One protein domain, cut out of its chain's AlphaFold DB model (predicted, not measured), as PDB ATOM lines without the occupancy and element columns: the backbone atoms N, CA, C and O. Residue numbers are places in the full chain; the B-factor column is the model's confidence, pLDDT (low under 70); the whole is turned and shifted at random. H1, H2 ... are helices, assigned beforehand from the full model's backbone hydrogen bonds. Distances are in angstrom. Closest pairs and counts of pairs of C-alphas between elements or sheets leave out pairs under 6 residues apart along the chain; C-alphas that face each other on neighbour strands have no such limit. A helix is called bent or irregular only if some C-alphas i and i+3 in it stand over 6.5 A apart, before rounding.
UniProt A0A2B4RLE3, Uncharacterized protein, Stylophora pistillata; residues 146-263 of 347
ATOM      1  N   GLU A 146     -25.069  20.683 -25.896       86.12
ATOM      2  CA  GLU A 146     -25.470  20.108 -24.611       86.12
ATOM      3  C   GLU A 146     -26.691  20.816 -24.014       86.12
ATOM      4  O   GLU A 146     -27.629  20.161 -23.561       86.12
ATOM      5  N   LEU A 147     -26.702  22.155 -24.025       75.12
ATOM      6  CA  LEU A 147     -27.827  22.944 -23.531       75.12
ATOM      7  C   LEU A 147     -29.035  22.798 -24.453       75.12
ATOM      8  O   LEU A 147     -30.138  22.627 -23.955       75.12
ATOM      9  N   SER A 148     -28.836  22.819 -25.769       80.00
ATOM     10  CA  SER A 148     -29.906  22.605 -26.744       80.00
ATOM     11  C   SER A 148     -30.534  21.226 -26.562       80.00
ATOM     12  O   SER A 148     -31.744  21.132 -26.405       80.00
ATOM     13  N   SER A 149     -29.719  20.172 -26.457       82.12
ATOM     14  CA  SER A 149     -30.199  18.807 -26.211       82.12
ATOM     15  C   SER A 149     -30.891  18.675 -24.853       82.12
ATOM     16  O   SER A 149     -31.884  17.965 -24.731       82.12
ATOM     17  N   PHE A 150     -30.399  19.361 -23.819       81.62
ATOM     18  CA  PHE A 150     -31.048  19.388 -22.508       81.62
ATOM     19  C   PHE A 150     -32.400  20.103 -22.555       81.62
ATOM     20  O   PHE A 150     -33.372  19.599 -21.997       81.62
ATOM     21  N   LEU A 151     -32.472  21.260 -23.218       79.12
ATOM     22  CA  LEU A 151     -33.716  21.996 -23.417       79.12
ATOM     23  C   LEU A 151     -34.698  21.166 -24.240       79.12
ATOM     24  O   LEU A 151     -35.860  21.091 -23.864       79.12
ATOM     25  N   ASP A 152     -34.238  20.471 -25.276       82.19
ATOM     26  CA  ASP A 152     -35.068  19.531 -26.019       82.19
ATOM     27  C   ASP A 152     -35.528  18.389 -25.112       82.19
ATOM     28  O   ASP A 152     -36.710  18.124 -25.033       82.19
ATOM     29  N   VAL A 153     -34.688  17.745 -24.308       84.62
ATOM     30  CA  VAL A 153     -35.174  16.670 -23.415       84.62
ATOM     31  C   VAL A 153     -36.168  17.187 -22.360       84.62
ATOM     32  O   VAL A 153     -37.157  16.514 -22.060       84.62
ATOM     33  N   MET A 154     -35.941  18.382 -21.813       72.50
ATOM     34  CA  MET A 154     -36.785  18.984 -20.772       72.50
ATOM     35  C   MET A 154     -38.085  19.585 -21.320       72.50
ATOM     36  O   MET A 154     -39.105  19.572 -20.628       72.50
ATOM     37  N   PHE A 155     -38.059  20.115 -22.546       76.19
ATOM     38  CA  PHE A 155     -39.149  20.881 -23.159       76.19
ATOM     39  C   PHE A 155     -39.683  20.288 -24.473       76.19
ATOM     40  O   PHE A 155     -40.666  20.812 -24.988       76.19
ATOM     41  N   ALA A 156     -39.151  19.167 -24.977       69.62
ATOM     42  CA  ALA A 156     -39.749  18.387 -26.080       69.62
ATOM     43  C   ALA A 156     -41.043  17.678 -25.662       69.62
ATOM     44  O   ALA A 156     -41.687  17.004 -26.469       69.62
ATOM     45  N   GLY A 157     -41.456  17.837 -24.403       73.50
ATOM     46  CA  GLY A 157     -42.827  17.589 -23.997       73.50
ATOM     47  C   GLY A 157     -43.819  18.506 -24.719       73.50
ATOM     48  O   GLY A 157     -43.472  19.460 -25.414       73.50
ATOM     49  N   LYS A 158     -45.110  18.222 -24.528       79.50
ATOM     50  CA  LYS A 158     -46.173  19.133 -24.967       79.50
ATOM     51  C   LYS A 158     -45.881  20.528 -24.395       79.50
ATOM     52  O   LYS A 158     -45.641  20.614 -23.187       79.50
ATOM     53  N   PRO A 159     -45.929  21.597 -25.213       76.44
ATOM     54  CA  PRO A 159     -45.756  22.951 -24.709       76.44
ATOM     55  C   PRO A 159     -46.709  23.169 -23.534       76.44
ATOM     56  O   PRO A 159     -47.843  22.678 -23.570       76.44
ATOM     57  N   LEU A 160     -46.241  23.890 -22.507       73.12
ATOM     58  CA  LEU A 160     -47.029  24.203 -21.311       73.12
ATOM     59  C   LEU A 160     -48.447  24.595 -21.718       73.12
ATOM     60  O   LEU A 160     -48.639  25.471 -22.577       73.12
ATOM     61  N   SER A 161     -49.429  23.920 -21.119       84.12
ATOM     62  CA  SER A 161     -50.821  24.182 -21.444       84.12
ATOM     63  C   SER A 161     -51.147  25.642 -21.125       84.12
ATOM     64  O   SER A 161     -50.544  26.262 -20.247       84.12
ATOM     65  N   VAL A 162     -52.126  26.216 -21.828       78.62
ATOM     66  CA  VAL A 162     -52.587  27.588 -21.549       78.62
ATOM     67  C   VAL A 162     -52.975  27.746 -20.073       78.62
ATOM     68  O   VAL A 162     -52.788  28.817 -19.502       78.62
ATOM     69  N   TYR A 163     -53.498  26.685 -19.454       85.94
ATOM     70  CA  TYR A 163     -53.848  26.665 -18.039       85.94
ATOM     71  C   TYR A 163     -52.611  26.742 -17.137       85.94
ATOM     72  O   TYR A 163     -52.574  27.596 -16.256       85.94
ATOM     73  N   ASP A 164     -51.588  25.922 -17.388       81.94
ATOM     74  CA  ASP A 164     -50.364  25.915 -16.574       81.94
ATOM     75  C   ASP A 164     -49.615  27.240 -16.694       81.94
ATOM     76  O   ASP A 164     -49.192  27.796 -15.684       81.94
ATOM     77  N   ARG A 165     -49.542  27.808 -17.907       78.06
ATOM     78  CA  ARG A 165     -48.986  29.155 -18.107       78.06
ATOM     79  C   ARG A 165     -49.713  30.185 -17.248       78.06
ATOM     80  O   ARG A 165     -49.068  30.929 -16.526       78.06
ATOM     81  N   LYS A 166     -51.051  30.171 -17.248       80.81
ATOM     82  CA  LYS A 166     -51.855  31.084 -16.418       80.81
ATOM     83  C   LYS A 166     -51.646  30.882 -14.918       80.81
ATOM     84  O   LYS A 166     -51.768  31.855 -14.183       80.81
ATOM     85  N   GLN A 167     -51.387  29.659 -14.455       80.69
ATOM     86  CA  GLN A 167     -51.083  29.420 -13.043       80.69
ATOM     87  C   GLN A 167     -49.695  29.955 -12.680       80.69
ATOM     88  O   GLN A 167     -49.580  30.699 -11.713       80.69
ATOM     89  N   ILE A 168     -48.684  29.714 -13.520       73.00
ATOM     90  CA  ILE A 168     -47.338  30.281 -13.335       73.00
ATOM     91  C   ILE A 168     -47.398  31.816 -13.297       73.00
ATOM     92  O   ILE A 168     -46.824  32.422 -12.400       73.00
ATOM     93  N   THR A 169     -48.142  32.454 -14.207       72.94
ATOM     94  CA  THR A 169     -48.309  33.920 -14.217       72.94
ATOM     95  C   THR A 169     -49.008  34.452 -12.958       72.94
ATOM     96  O   THR A 169     -48.775  35.593 -12.569       72.94
ATOM     97  N   LYS A 170     -49.869  33.660 -12.302       78.25
ATOM     98  CA  LYS A 170     -50.478  34.052 -11.017       78.25
ATOM     99  C   LYS A 170     -49.492  33.958  -9.860       78.25
ATOM    100  O   LYS A 170     -49.498  34.838  -9.006       78.25
ATOM    101  N   ASP A 171     -48.673  32.910  -9.843       71.81
ATOM    102  CA  ASP A 171     -47.663  32.699  -8.800       71.81
ATOM    103  C   ASP A 171     -46.501  33.699  -8.933       71.81
ATOM    104  O   ASP A 171     -45.867  34.073  -7.946       71.81
ATOM    105  N   PHE A 172     -46.260  34.169 -10.157       68.50
ATOM    106  CA  PHE A 172     -45.202  35.103 -10.519       68.50
ATOM    107  C   PHE A 172     -45.780  36.282 -11.312       68.50
ATOM    108  O   PHE A 172     -45.658  36.323 -12.540       68.50
ATOM    109  N   PRO A 173     -46.442  37.236 -10.630       70.31
ATOM    110  CA  PRO A 173     -47.034  38.387 -11.293       70.31
ATOM    111  C   PRO A 173     -45.958  39.202 -12.013       70.31
ATOM    112  O   PRO A 173     -44.867  39.422 -11.478       70.31
ATOM    113  N   LEU A 174     -46.272  39.663 -13.227       63.47
ATOM    114  CA  LEU A 174     -45.356  40.502 -13.990       63.47
ATOM    115  C   LEU A 174     -45.051  41.789 -13.206       63.47
ATOM    116  O   LEU A 174     -45.957  42.369 -12.598       63.47
ATOM    117  N   PRO A 175     -43.797  42.268 -13.236       60.88
ATOM    118  CA  PRO A 175     -43.469  43.560 -12.663       60.88
ATOM    119  C   PRO A 175     -44.257  44.648 -13.407       60.88
ATOM    120  O   PRO A 175     -44.169  44.769 -14.628       60.88
ATOM    121  N   ASN A 176     -45.048  45.420 -12.659       65.00
ATOM    122  CA  ASN A 176     -45.847  46.520 -13.190       65.00
ATOM    123  C   ASN A 176     -44.933  47.712 -13.506       65.00
ATOM    124  O   ASN A 176     -44.752  48.599 -12.675       65.00
ATOM    125  N   VAL A 177     -44.295  47.686 -14.674       67.62
ATOM    126  CA  VAL A 177     -43.433  48.771 -15.149       67.62
ATOM    127  C   VAL A 177     -44.050  49.325 -16.427       67.62
ATOM    128  O   VAL A 177     -44.260  48.582 -17.381       67.62
ATOM    129  N   GLU A 178     -44.345  50.625 -16.458       62.25
ATOM    130  CA  GLU A 178     -45.047  51.263 -17.585       62.25
ATOM    131  C   GLU A 178     -44.338  51.067 -18.936       62.25
ATOM    132  O   GLU A 178     -44.993  50.906 -19.961       62.25
ATOM    133  N   SER A 179     -43.003  50.968 -18.930       61.09
ATOM    134  CA  SER A 179     -42.178  50.736 -20.127       61.09
ATOM    135  C   SER A 179     -42.370  49.367 -20.784       61.09
ATOM    136  O   SER A 179     -41.855  49.121 -21.875       61.09
ATOM    137  N   VAL A 180     -43.072  48.463 -20.109       58.28
ATOM    138  CA  VAL A 180     -43.293  47.082 -20.534       58.28
ATOM    139  C   VAL A 180     -44.585  46.975 -21.349       58.28
ATOM    140  O   VAL A 180     -44.714  46.075 -22.178       58.28
ATOM    141  N   PHE A 181     -45.521  47.914 -21.187       63.69
ATOM    142  CA  PHE A 181     -46.776  47.927 -21.935       63.69
ATOM    143  C   PHE A 181     -46.586  48.431 -23.361       63.69
ATOM    144  O   PHE A 181     -45.654  49.173 -23.673       63.69
ATOM    145  N   THR A 182     -47.467  47.997 -24.266       62.09
ATOM    146  CA  THR A 182     -47.495  48.541 -25.626       62.09
ATOM    147  C   THR A 182     -47.736  50.032 -25.495       62.09
ATOM    148  O   THR A 182     -48.720  50.391 -24.840       62.09
ATOM    149  N   PRO A 183     -46.895  50.903 -26.082       64.81
ATOM    150  CA  PRO A 183     -47.242  52.309 -26.155       64.81
ATOM    151  C   PRO A 183     -48.609  52.395 -26.827       64.81
ATOM    152  O   PRO A 183     -48.802  51.943 -27.959       64.81
ATOM    153  N   VAL A 184     -49.590  52.884 -26.075       69.62
ATOM    154  CA  VAL A 184     -50.913  53.149 -26.619       69.62
ATOM    155  C   VAL A 184     -50.723  54.331 -27.557       69.62
ATOM    156  O   VAL A 184     -50.195  55.363 -27.148       69.62
ATOM    157  N   LEU A 185     -51.074  54.153 -28.832       66.88
ATOM    158  CA  LEU A 185     -51.125  55.267 -29.773       66.88
ATOM    159  C   LEU A 185     -52.058  56.319 -29.179       66.88
ATOM    160  O   LEU A 185     -53.228  56.027 -28.946       66.88
ATOM    161  N   ASP A 186     -51.517  57.506 -28.913       76.44
ATOM    162  CA  ASP A 186     -52.303  58.650 -28.469       76.44
ATOM    163  C   ASP A 186     -53.434  58.900 -29.481       76.44
ATOM    164  O   ASP A 186     -53.218  58.829 -30.701       76.44
ATOM    165  N   ASP A 187     -54.634  59.193 -28.982       79.44
ATOM    166  CA  ASP A 187     -55.801  59.545 -29.794       79.44
ATOM    167  C   ASP A 187     -55.470  60.700 -30.753       79.44
ATOM    168  O   ASP A 187     -55.963  60.746 -31.887       79.44
ATOM    169  N   TYR A 188     -54.548  61.581 -30.345       79.31
ATOM    170  CA  TYR A 188     -54.005  62.632 -31.195       79.31
ATOM    171  C   TYR A 188     -53.348  62.072 -32.466       79.31
ATOM    172  O   TYR A 188     -53.674  62.518 -33.565       79.31
ATOM    173  N   LEU A 189     -52.491  61.050 -32.366       75.06
ATOM    174  CA  LEU A 189     -51.797  60.455 -33.520       75.06
ATOM    175  C   LEU A 189     -52.752  59.725 -34.468       75.06
ATOM    176  O   LEU A 189     -52.545  59.744 -35.686       75.06
ATOM    177  N   SER A 190     -53.825  59.136 -33.931       73.88
ATOM    178  CA  SER A 190     -54.865  58.492 -34.743       73.88
ATOM    179  C   SER A 190     -55.584  59.491 -35.665       73.88
ATOM    180  O   SER A 190     -56.041  59.111 -36.743       73.88
ATOM    181  N   SER A 191     -55.621  60.778 -35.294       81.62
ATOM    182  CA  SER A 191     -56.208  61.837 -36.126       81.62
ATOM    183  C   SER A 191     -55.331  62.268 -37.315       81.62
ATOM    184  O   SER A 191     -55.872  62.694 -38.334       81.62
ATOM    185  N   PHE A 192     -53.999  62.121 -37.232       80.44
ATOM    186  CA  PHE A 192     -53.077  62.507 -38.315       80.44
ATOM    187  C   PHE A 192     -52.891  61.420 -39.367       80.44
ATOM    188  O   PHE A 192     -52.643  61.725 -40.533       80.44
ATOM    189  N   VAL A 193     -52.982  60.152 -38.965       80.50
ATOM    190  CA  VAL A 193     -52.786  59.017 -39.869       80.50
ATOM    191  C   VAL A 193     -54.145  58.441 -40.239       80.50
ATOM    192  O   VAL A 193     -54.645  57.496 -39.625       80.50
ATOM    193  N   THR A 194     -54.759  59.020 -41.267       71.69
ATOM    194  CA  THR A 194     -56.031  58.553 -41.822       71.69
ATOM    195  C   THR A 194     -55.892  57.092 -42.261       71.69
ATOM    196  O   THR A 194     -55.210  56.788 -43.234       71.69
ATOM    197  N   GLY A 195     -56.506  56.169 -41.513       69.75
ATOM    198  CA  GLY A 195     -56.418  54.722 -41.759       69.75
ATOM    199  C   GLY A 195     -55.714  53.920 -40.661       69.75
ATOM    200  O   GLY A 195     -55.878  52.701 -40.620       69.75
ATOM    201  N   ALA A 196     -55.033  54.568 -39.709       67.44
ATOM    202  CA  ALA A 196     -54.507  53.922 -38.502       67.44
ATOM    203  C   ALA A 196     -55.637  53.663 -37.489       67.44
ATOM    204  O   ALA A 196     -55.698  54.255 -36.410       67.44
ATOM    205  N   LYS A 197     -56.597  52.809 -37.856       63.06
ATOM    206  CA  LYS A 197     -57.696  52.409 -36.973       63.06
ATOM    207  C   LYS A 197     -57.395  51.061 -36.338       63.06
ATOM    208  O   LYS A 197     -57.738  50.012 -36.875       63.06
ATOM    209  N   GLY A 198     -56.829  51.130 -35.139       65.94
ATOM    210  CA  GLY A 198     -56.840  50.042 -34.170       65.94
ATOM    211  C   GLY A 198     -55.455  49.601 -33.725       65.94
ATOM    212  O   GLY A 198     -54.518  49.541 -34.512       65.94
ATOM    213  N   VAL A 199     -55.363  49.253 -32.440       67.25
ATOM    214  CA  VAL A 199     -54.254  48.474 -31.886       67.25
ATOM    215  C   VAL A 199     -54.065  47.242 -32.764       67.25
ATOM    216  O   VAL A 199     -54.981  46.423 -32.886       67.25
ATOM    217  N   ASP A 200     -52.890  47.129 -33.379       79.75
ATOM    218  CA  ASP A 200     -52.509  45.954 -34.147       79.75
ATOM    219  C   ASP A 200     -52.579  44.728 -33.226       79.75
ATOM    220  O   ASP A 200     -51.802  44.563 -32.280       79.75
ATOM    221  N   LYS A 201     -53.585  43.882 -33.472       83.62
ATOM    222  CA  LYS A 201     -53.857  42.689 -32.664       83.62
ATOM    223  C   LYS A 201     -52.694  41.706 -32.726       83.62
ATOM    224  O   LYS A 201     -52.479  40.971 -31.762       83.62
ATOM    225  N   GLU A 202     -51.981  41.670 -33.847       78.69
ATOM    226  CA  GLU A 202     -50.841  40.790 -34.045       78.69
ATOM    227  C   GLU A 202     -49.620  41.317 -33.289       78.69
ATOM    228  O   GLU A 202     -49.054  40.577 -32.482       78.69
ATOM    229  N   ALA A 203     -49.298  42.609 -33.419       77.56
ATOM    230  CA  ALA A 203     -48.238  43.237 -32.623       77.56
ATOM    231  C   ALA A 203     -48.490  43.106 -31.112       77.56
ATOM    232  O   ALA A 203     -47.589  42.717 -30.366       77.56
ATOM    233  N   LYS A 204     -49.730  43.337 -30.660       80.12
ATOM    234  CA  LYS A 204     -50.110  43.146 -29.253       80.12
ATOM    235  C   LYS A 204     -49.882  41.704 -28.795       80.12
ATOM    236  O   LYS A 204     -49.316  41.485 -27.731       80.12
ATOM    237  N   LYS A 205     -50.275  40.717 -29.607       82.69
ATOM    238  CA  LYS A 205     -50.055  39.297 -29.297       82.69
ATOM    239  C   LYS A 205     -48.564  38.968 -29.167       82.69
ATOM    240  O   LYS A 205     -48.197  38.231 -28.254       82.69
ATOM    241  N   PHE A 206     -47.718  39.489 -30.056       78.75
ATOM    242  CA  PHE A 206     -46.269  39.294 -29.969       78.75
ATOM    243  C   PHE A 206     -45.671  39.954 -28.730       78.75
ATOM    244  O   PHE A 206     -44.816  39.356 -28.078       78.75
ATOM    245  N   GLN A 207     -46.144  41.145 -28.370       79.62
ATOM    246  CA  GLN A 207     -45.703  41.798 -27.150       79.62
ATOM    247  C   GLN A 207     -46.115  41.013 -25.911       79.62
ATOM    248  O   GLN A 207     -45.243  40.688 -25.116       79.62
ATOM    249  N   ASP A 208     -47.387  40.636 -25.775       79.19
ATOM    250  CA  ASP A 208     -47.863  39.837 -24.640       79.19
ATOM    251  C   ASP A 208     -47.030  38.545 -24.491       79.19
ATOM    252  O   ASP A 208     -46.590  38.204 -23.395       79.19
ATOM    253  N   GLN A 209     -46.707  37.875 -25.604       83.19
ATOM    254  CA  GLN A 209     -45.815  36.709 -25.601       83.19
ATOM    255  C   GLN A 209     -44.387  37.039 -25.149       83.19
ATOM    256  O   GLN A 209     -43.794  36.279 -24.381       83.19
ATOM    257  N   PHE A 210     -43.816  38.148 -25.619       79.19
ATOM    258  CA  PHE A 210     -42.484  38.587 -25.207       79.19
ATOM    259  C   PHE A 210     -42.446  38.918 -23.711       79.19
ATOM    260  O   PHE A 210     -41.511  38.523 -23.017       79.19
ATOM    261  N   LEU A 211     -43.486  39.577 -23.202       77.62
ATOM    262  CA  LEU A 211     -43.630  39.912 -21.790       77.62
ATOM    263  C   LEU A 211     -43.796  38.680 -20.911       77.62
ATOM    264  O   LEU A 211     -43.165  38.611 -19.860       77.62
ATOM    265  N   ASP A 212     -44.568  37.692 -21.355       77.25
ATOM    266  CA  ASP A 212     -44.690  36.412 -20.659       77.25
ATOM    267  C   ASP A 212     -43.321  35.722 -20.532       77.25
ATOM    268  O   ASP A 212     -42.956  35.242 -19.453       77.25
ATOM    269  N   ILE A 213     -42.529  35.705 -21.612       79.94
ATOM    270  CA  ILE A 213     -41.197  35.080 -21.634       79.94
ATOM    271  C   ILE A 213     -40.215  35.855 -20.747       79.94
ATOM    272  O   ILE A 213     -39.575  35.270 -19.870       79.94
ATOM    273  N   VAL A 214     -40.094  37.168 -20.953       79.31
ATOM    274  CA  VAL A 214     -39.138  38.013 -20.222       79.31
ATOM    275  C   VAL A 214     -39.524  38.135 -18.752       79.31
ATOM    276  O   VAL A 214     -38.657  38.018 -17.888       79.31
ATOM    277  N   GLY A 215     -40.811  38.297 -18.445       76.25
ATOM    278  CA  GLY A 215     -41.326  38.337 -17.078       76.25
ATOM    279  C   GLY A 215     -41.032  37.042 -16.321       76.25
ATOM    280  O   GLY A 215     -40.513  37.081 -15.201       76.25
ATOM    281  N   SER A 216     -41.254  35.891 -16.962       75.31
ATOM    282  CA  SER A 216     -40.905  34.586 -16.387       75.31
ATOM    283  C   SER A 216     -39.395  34.447 -16.163       75.31
ATOM    284  O   SER A 216     -38.963  34.015 -15.093       75.31
ATOM    285  N   ALA A 217     -38.576  34.861 -17.135       76.38
ATOM    286  CA  ALA A 217     -37.118  34.792 -17.041       76.38
ATOM    287  C   ALA A 217     -36.555  35.691 -15.927       76.38
ATOM    288  O   ALA A 217     -35.701  35.255 -15.151       76.38
ATOM    289  N   LEU A 218     -37.050  36.926 -15.806       76.00
ATOM    290  CA  LEU A 218     -36.659  37.852 -14.740       76.00
ATOM    291  C   LEU A 218     -37.055  37.323 -13.364       76.00
ATOM    292  O   LEU A 218     -36.273  37.417 -12.416       76.00
ATOM    293  N   THR A 219     -38.235  36.718 -13.258       72.50
ATOM    294  CA  THR A 219     -38.693  36.141 -11.995       72.50
ATOM    295  C   THR A 219     -37.857  34.930 -11.590       72.50
ATOM    296  O   THR A 219     -37.434  34.825 -10.434       72.50
ATOM    297  N   LEU A 220     -37.531  34.057 -12.547       80.31
ATOM    298  CA  LEU A 220     -36.614  32.939 -12.328       80.31
ATOM    299  C   LEU A 220     -35.221  33.430 -11.910       80.31
ATOM    300  O   LEU A 220     -34.629  32.903 -10.970       80.31
ATOM    301  N   LEU A 221     -34.705  34.478 -12.552       80.00
ATOM    302  CA  LEU A 221     -33.435  35.089 -12.161       80.00
ATOM    303  C   LEU A 221     -33.496  35.653 -10.732       80.00
ATOM    304  O   LEU A 221     -32.547  35.498  -9.959       80.00
ATOM    305  N   GLY A 222     -34.617  36.276 -10.359       76.31
ATOM    306  CA  GLY A 222     -34.876  36.758  -9.004       76.31
ATOM    307  C   GLY A 222     -34.842  35.633  -7.965       76.31
ATOM    308  O   GLY A 222     -34.159  35.761  -6.942       76.31
ATOM    309  N   SER A 223     -35.504  34.508  -8.246       75.56
ATOM    310  CA  SER A 223     -35.561  33.359  -7.334       75.56
ATOM    311  C   SER A 223     -34.206  32.656  -7.191       75.56
ATOM    312  O   SER A 223     -33.768  32.388  -6.066       75.56
ATOM    313  N   VAL A 224     -33.481  32.448  -8.296       81.38
ATOM    314  CA  VAL A 224     -32.119  31.884  -8.289       81.38
ATOM    315  C   VAL A 224     -31.162  32.788  -7.510       81.38
ATOM    316  O   VAL A 224     -30.379  32.302  -6.691       81.38
ATOM    317  N   ASN A 225     -31.250  34.109  -7.684       79.31
ATOM    318  CA  ASN A 225     -30.440  35.053  -6.916       79.31
ATOM    319  C   ASN A 225     -30.752  35.007  -5.413       79.31
ATOM    320  O   ASN A 225     -29.832  35.093  -4.595       79.31
ATOM    321  N   ALA A 226     -32.022  34.859  -5.027       77.81
ATOM    322  CA  ALA A 226     -32.410  34.703  -3.625       77.81
ATOM    323  C   ALA A 226     -31.829  33.411  -3.020       77.81
ATOM    324  O   ALA A 226     -31.189  33.456  -1.965       77.81
ATOM    325  N   GLN A 227     -31.956  32.288  -3.732       85.19
ATOM    326  CA  GLN A 227     -31.362  30.995  -3.365       85.19
ATOM    327  C   GLN A 227     -29.837  31.091  -3.216       85.19
ATOM    328  O   GLN A 227     -29.272  30.658  -2.209       85.19
ATOM    329  N   TYR A 228     -29.159  31.726  -4.176       86.06
ATOM    330  CA  TYR A 228     -27.711  31.919  -4.143       86.06
ATOM    331  C   TYR A 228     -27.265  32.754  -2.934       86.06
ATOM    332  O   TYR A 228     -26.280  32.412  -2.271       86.06
ATOM    333  N   LYS A 229     -28.003  33.821  -2.590       85.31
ATOM    334  CA  LYS A 229     -27.736  34.634  -1.389       85.31
ATOM    335  C   LYS A 229     -27.843  33.805  -0.108       85.31
ATOM    336  O   LYS A 229     -26.942  33.889   0.729       85.31
ATOM    337  N   VAL A 230     -28.893  32.991   0.026       88.25
ATOM    338  CA  VAL A 230     -29.078  32.076   1.167       88.25
ATOM    339  C   VAL A 230     -27.928  31.075   1.241       88.25
ATOM    340  O   VAL A 230     -27.302  30.930   2.291       88.25
ATOM    341  N   HIS A 231     -27.580  30.441   0.121       92.00
ATOM    342  CA  HIS A 231     -26.498  29.463   0.064       92.00
ATOM    343  C   HIS A 231     -25.145  30.074   0.451       92.00
ATOM    344  O   HIS A 231     -24.422  29.529   1.287       92.00
ATOM    345  N   ARG A 232     -24.819  31.251  -0.093       91.50
ATOM    346  CA  ARG A 232     -23.593  31.978   0.254       91.50
ATOM    347  C   ARG A 232     -23.568  32.364   1.734       91.50
ATOM    348  O   ARG A 232     -22.538  32.193   2.383       91.50
ATOM    349  N   ARG A 233     -24.684  32.859   2.282       91.50
ATOM    350  CA  ARG A 233     -24.797  33.193   3.710       91.50
ATOM    351  C   ARG A 233     -24.585  31.958   4.580       91.50
ATOM    352  O   ARG A 233     -23.839  32.040   5.551       91.50
ATOM    353  N   LYS A 234     -25.159  30.818   4.192       92.69
ATOM    354  CA  LYS A 234     -24.972  29.533   4.871       92.69
ATOM    355  C   LYS A 234     -23.502  29.138   4.923       92.69
ATOM    356  O   LYS A 234     -22.997  28.883   6.007       92.69
ATOM    357  N   GLN A 235     -22.796  29.185   3.791       92.94
ATOM    358  CA  GLN A 235     -21.364  28.867   3.745       92.94
ATOM    359  C   GLN A 235     -20.514  29.789   4.633       92.94
ATOM    360  O   GLN A 235     -19.531  29.350   5.226       92.94
ATOM    361  N   VAL A 236     -20.856  31.079   4.703       93.75
ATOM    362  CA  VAL A 236     -20.146  32.038   5.562       93.75
ATOM    363  C   VAL A 236     -20.431  31.751   7.038       93.75
ATOM    364  O   VAL A 236     -19.495  31.680   7.830       93.75
ATOM    365  N   LEU A 237     -21.698  31.543   7.404       91.00
ATOM    366  CA  LEU A 237     -22.093  31.245   8.781       91.00
ATOM    367  C   LEU A 237     -21.535  29.906   9.254       91.00
ATOM    368  O   LEU A 237     -21.049  29.832  10.369       91.00
ATOM    369  N   GLU A 238     -21.505  28.881   8.408       94.56
ATOM    370  CA  GLU A 238     -20.905  27.586   8.734       94.56
ATOM    371  C   GLU A 238     -19.414  27.704   9.087       94.56
ATOM    372  O   GLU A 238     -18.939  27.022   9.989       94.56
ATOM    373  N   LYS A 239     -18.687  28.620   8.436       94.75
ATOM    374  CA  LYS A 239     -17.272  28.890   8.741       94.75
ATOM    375  C   LYS A 239     -17.070  29.754   9.984       94.75
ATOM    376  O   LYS A 239     -16.066  29.586  10.667       94.75
ATOM    377  N   LEU A 240     -17.972  30.701  10.246       93.00
ATOM    378  CA  LEU A 240     -17.862  31.625  11.381       93.00
ATOM    379  C   LEU A 240     -18.403  31.015  12.678       93.00
ATOM    380  O   LEU A 240     -17.753  31.075  13.716       93.00
ATOM    381  N   ASN A 241     -19.611  30.460  12.618       94.06
ATOM    382  CA  ASN A 241     -20.300  29.821  13.726       94.06
ATOM    383  C   ASN A 241     -21.317  28.784  13.197       94.06
ATOM    384  O   ASN A 241     -22.448  29.154  12.855       94.06
ATOM    385  N   PRO A 242     -20.962  27.484  13.180       93.69
ATOM    386  CA  PRO A 242     -21.828  26.417  12.676       93.69
ATOM    387  C   PRO A 242     -23.230  26.389  13.295       93.69
ATOM    388  O   PRO A 242     -24.195  26.065  12.604       93.69
ATOM    389  N   GLN A 243     -23.370  26.785  14.568       93.56
ATOM    390  CA  GLN A 243     -24.662  26.802  15.265       93.56
ATOM    391  C   GLN A 243     -25.634  27.852  14.702       93.56
ATOM    392  O   GLN A 243     -26.841  27.720  14.871       93.56
ATOM    393  N   MET A 244     -25.121  28.863  13.995       85.81
ATOM    394  CA  MET A 244     -25.909  29.938  13.383       85.81
ATOM    395  C   MET A 244     -26.243  29.660  11.910       85.81
ATOM    396  O   MET A 244     -26.901  30.474  11.271       85.81
ATOM    397  N   SER A 245     -25.808  28.528  11.343       87.12
ATOM    398  CA  SER A 245     -26.015  28.192   9.922       87.12
ATOM    399  C   SER A 245     -27.500  28.143   9.525       87.12
ATOM    400  O   SER A 245     -27.856  28.490   8.397       87.12
ATOM    401  N   SER A 246     -28.387  27.801  10.467       89.38
ATOM    402  CA  SER A 246     -29.845  27.815  10.280       89.38
ATOM    403  C   SER A 246     -30.423  29.214  10.027       89.38
ATOM    404  O   SER A 246     -31.444  29.330   9.355       89.38
ATOM    405  N   LEU A 247     -29.751  30.284  10.468       88.38
ATOM    406  CA  LEU A 247     -30.176  31.667  10.207       88.38
ATOM    407  C   LEU A 247     -29.954  32.086   8.750       88.38
ATOM    408  O   LEU A 247     -30.408  33.144   8.318       88.38
ATOM    409  N   ALA A 248     -29.250  31.274   7.955       87.75
ATOM    410  CA  ALA A 248     -28.997  31.598   6.561       87.75
ATOM    411  C   ALA A 248     -30.283  31.693   5.726       87.75
ATOM    412  O   ALA A 248     -30.358  32.532   4.823       87.75
ATOM    413  N   SER A 249     -31.261  30.839   6.040       87.19
ATOM    414  CA  SER A 249     -32.578  30.766   5.398       87.19
ATOM    415  C   SER A 249     -33.581  31.782   5.932       87.19
ATOM    416  O   SER A 249     -34.638  31.944   5.331       87.19
ATOM    417  N   GLU A 250     -33.278  32.460   7.040       87.44
ATOM    418  CA  GLU A 250     -34.184  33.458   7.589       87.44
ATOM    419  C   GLU A 250     -34.231  34.684   6.652       87.44
ATOM    420  O   GLU A 250     -33.174  35.178   6.213       87.44
ATOM    421  N   PRO A 251     -35.433  35.162   6.275       75.94
ATOM    422  CA  PRO A 251     -35.561  36.382   5.494       75.94
ATOM    423  C   PRO A 251     -34.943  37.519   6.303       75.94
ATOM    424  O   PRO A 251     -35.286  37.708   7.461       75.94
ATOM    425  N   PHE A 252     -34.011  38.269   5.714       68.38
ATOM    426  CA  PHE A 252     -33.439  39.427   6.398       68.38
ATOM    427  C   PHE A 252     -34.476  40.549   6.377       68.38
ATOM    428  O   PHE A 252     -34.687  41.102   5.293       68.38
ATOM    429  N   PRO A 253     -35.094  40.919   7.516       58.78
ATOM    430  CA  PRO A 253     -36.261  41.802   7.503       58.78
ATOM    431  C   PRO A 253     -35.967  43.226   6.996       58.78
ATOM    432  O   PRO A 253     -36.885  43.967   6.671       58.78
ATOM    433  N   GLU A 254     -34.697  43.619   6.863       57.53
ATOM    434  CA  GLU A 254     -34.289  45.011   6.609       57.53
ATOM    435  C   GLU A 254     -33.129  45.161   5.613       57.53
ATOM    436  O   GLU A 254     -32.594  46.256   5.435       57.53
ATOM    437  N   ALA A 255     -32.732  44.090   4.914       57.62
ATOM    438  CA  ALA A 255     -31.586  44.159   4.001       57.62
ATOM    439  C   ALA A 255     -31.805  45.111   2.810       57.62
ATOM    440  O   ALA A 255     -30.824  45.562   2.232       57.62
ATOM    441  N   GLY A 256     -33.056  45.403   2.436       54.00
ATOM    442  CA  GLY A 256     -33.370  46.336   1.348       54.00
ATOM    443  C   GLY A 256     -33.233  47.805   1.753       54.00
ATOM    444  O   GLY A 256     -32.595  48.571   1.042       54.00
ATOM    445  N   LYS A 257     -33.768  48.169   2.924       57.31
ATOM    446  CA  LYS A 257     -33.904  49.566   3.376       57.31
ATOM    447  C   LYS A 257     -32.558  50.207   3.720       57.31
ATOM    448  O   LYS A 257     -32.334  51.381   3.484       57.31
ATOM    449  N   ASN A 258     -31.626  49.400   4.224       52.97
ATOM    450  CA  ASN A 258     -30.306  49.870   4.641       52.97
ATOM    451  C   ASN A 258     -29.189  49.507   3.655       52.97
ATOM    452  O   ASN A 258     -28.024  49.770   3.953       52.97
ATOM    453  N   LEU A 259     -29.491  48.906   2.490       51.75
ATOM    454  CA  LEU A 259     -28.444  48.503   1.535       51.75
ATOM    455  C   LEU A 259     -27.646  49.707   1.020       51.75
ATOM    456  O   LEU A 259     -26.451  49.596   0.751       51.75
ATOM    457  N   PHE A 260     -28.313  50.852   0.923       59.12
ATOM    458  CA  PHE A 260     -27.718  52.122   0.532       59.12
ATOM    459  C   PHE A 260     -27.508  53.073   1.726       59.12
ATOM    460  O   PHE A 260     -27.077  54.210   1.551       59.12
ATOM    461  N   GLY A 261     -27.738  52.580   2.949       60.44
ATOM    462  CA  GLY A 261     -27.739  53.361   4.180       60.44
ATOM    463  C   GLY A 261     -29.020  54.190   4.365       60.44
ATOM    464  O   GLY A 261     -29.724  54.457   3.394       60.44
ATOM    465  N   PRO A 262     -29.307  54.630   5.604       61.69
ATOM    466  CA  PRO A 262     -30.519  55.390   5.936       61.69
ATOM    467  C   PRO A 262     -30.644  56.735   5.195       61.69
ATOM    468  O   PRO A 262     -31.717  57.313   5.165       61.69
ATOM    469  N   TYR A 263     -29.567  57.206   4.560       56.91
ATOM    470  CA  TYR A 263     -29.494  58.490   3.857       56.91
ATOM    471  C   TYR A 263     -29.727  58.395   2.338       56.91
ATOM    472  O   TYR A 263     -29.566  59.389   1.633       56.91
TER     473      TYR A 263
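What this domain is: This is residues 146 to 263 of the 347 residues of an uncharacterized protein of Stylophora pistillata (UniProt A0A2B4RLE3). One very long helix, H4, makes the long axis of the model; the short helix H5 folds back along its last part as a helical hairpin, and H2 stands at a steep tilt to H4, coming near it at Thr 169 and Ser 216 without clearly touching. Residues 146 to 164, with H1, stick out on one side of H4, and the tail of residues 252 to 263 sticks out on the opposite side, while H3 lies beyond the first residues of H4 on a long loop. The printed part has 118 residues with five named helices in the order H1, H2, H3, H4, H5, and no named strand; the class is all helix. The whole is extended and flat, with a radius of gyration of the C-alphas of 22.1 A and spans of 72 by 49 by 26 A.

Where its parts are: Find C-alpha 146 at (-25.470, 20.108, -24.611); here H1 begins, and it covers residues 146 to 155, 13.8 A from first to last C-alpha. Next look at residues 162 to 171 for H2, 14.6 A long. H3 is short, residues 187 to 192. At C-alpha 201, at (-53.857, 42.689, -32.664), H4 starts; it runs for 40 residues to C-alpha 240 at (-17.862, 31.625, 11.381), 57.9 A away. H5 covers residues 242 to 249, 13.7 A from first to last C-alpha, and is irregular: C-alphas 243 and 246 are 7.3 A apart.

How they stand to each other: Start with H1, which touches no helix and is apart from H2. Go on to H2, which is close to H4 but not clearly touching: the closest C-alphas, those of Thr 169 and Ser 216, are 7.7 A apart. H2 and H4 run the same way at a steep tilt of 47 degrees. H3 touches no helix. At the other end of H4, residues 230 to 238 alone touch H5; the closest C-alphas, those of Lys 234 and Ala 248, are 4.8 A apart. This hairpin has a shallow tilt of 13 degrees, opposite ways, with the line of H5 a rough one. In the backbones of H1, H2 and H4 every O i to N i+4 pair is within hydrogen-bond range; in H3 it is 1 of 2, and in H5 0 of 4, with 3 of 5 O i to N i+3 pairs within range.

The domain as a whole: The C-alphas of Thr 194 and Gln 243, the two farthest apart, are 72.5 A from each other. The printed part has no cut. Look for the long link at residues 172 to 186, from H2 to H3; the link from H4 to H5 is tight. The mean pLDDT of the printed part is 76.6, and you will find values under 70 at residues 156 and 172, 174 to 185, 195 to 199 and 252 to 263.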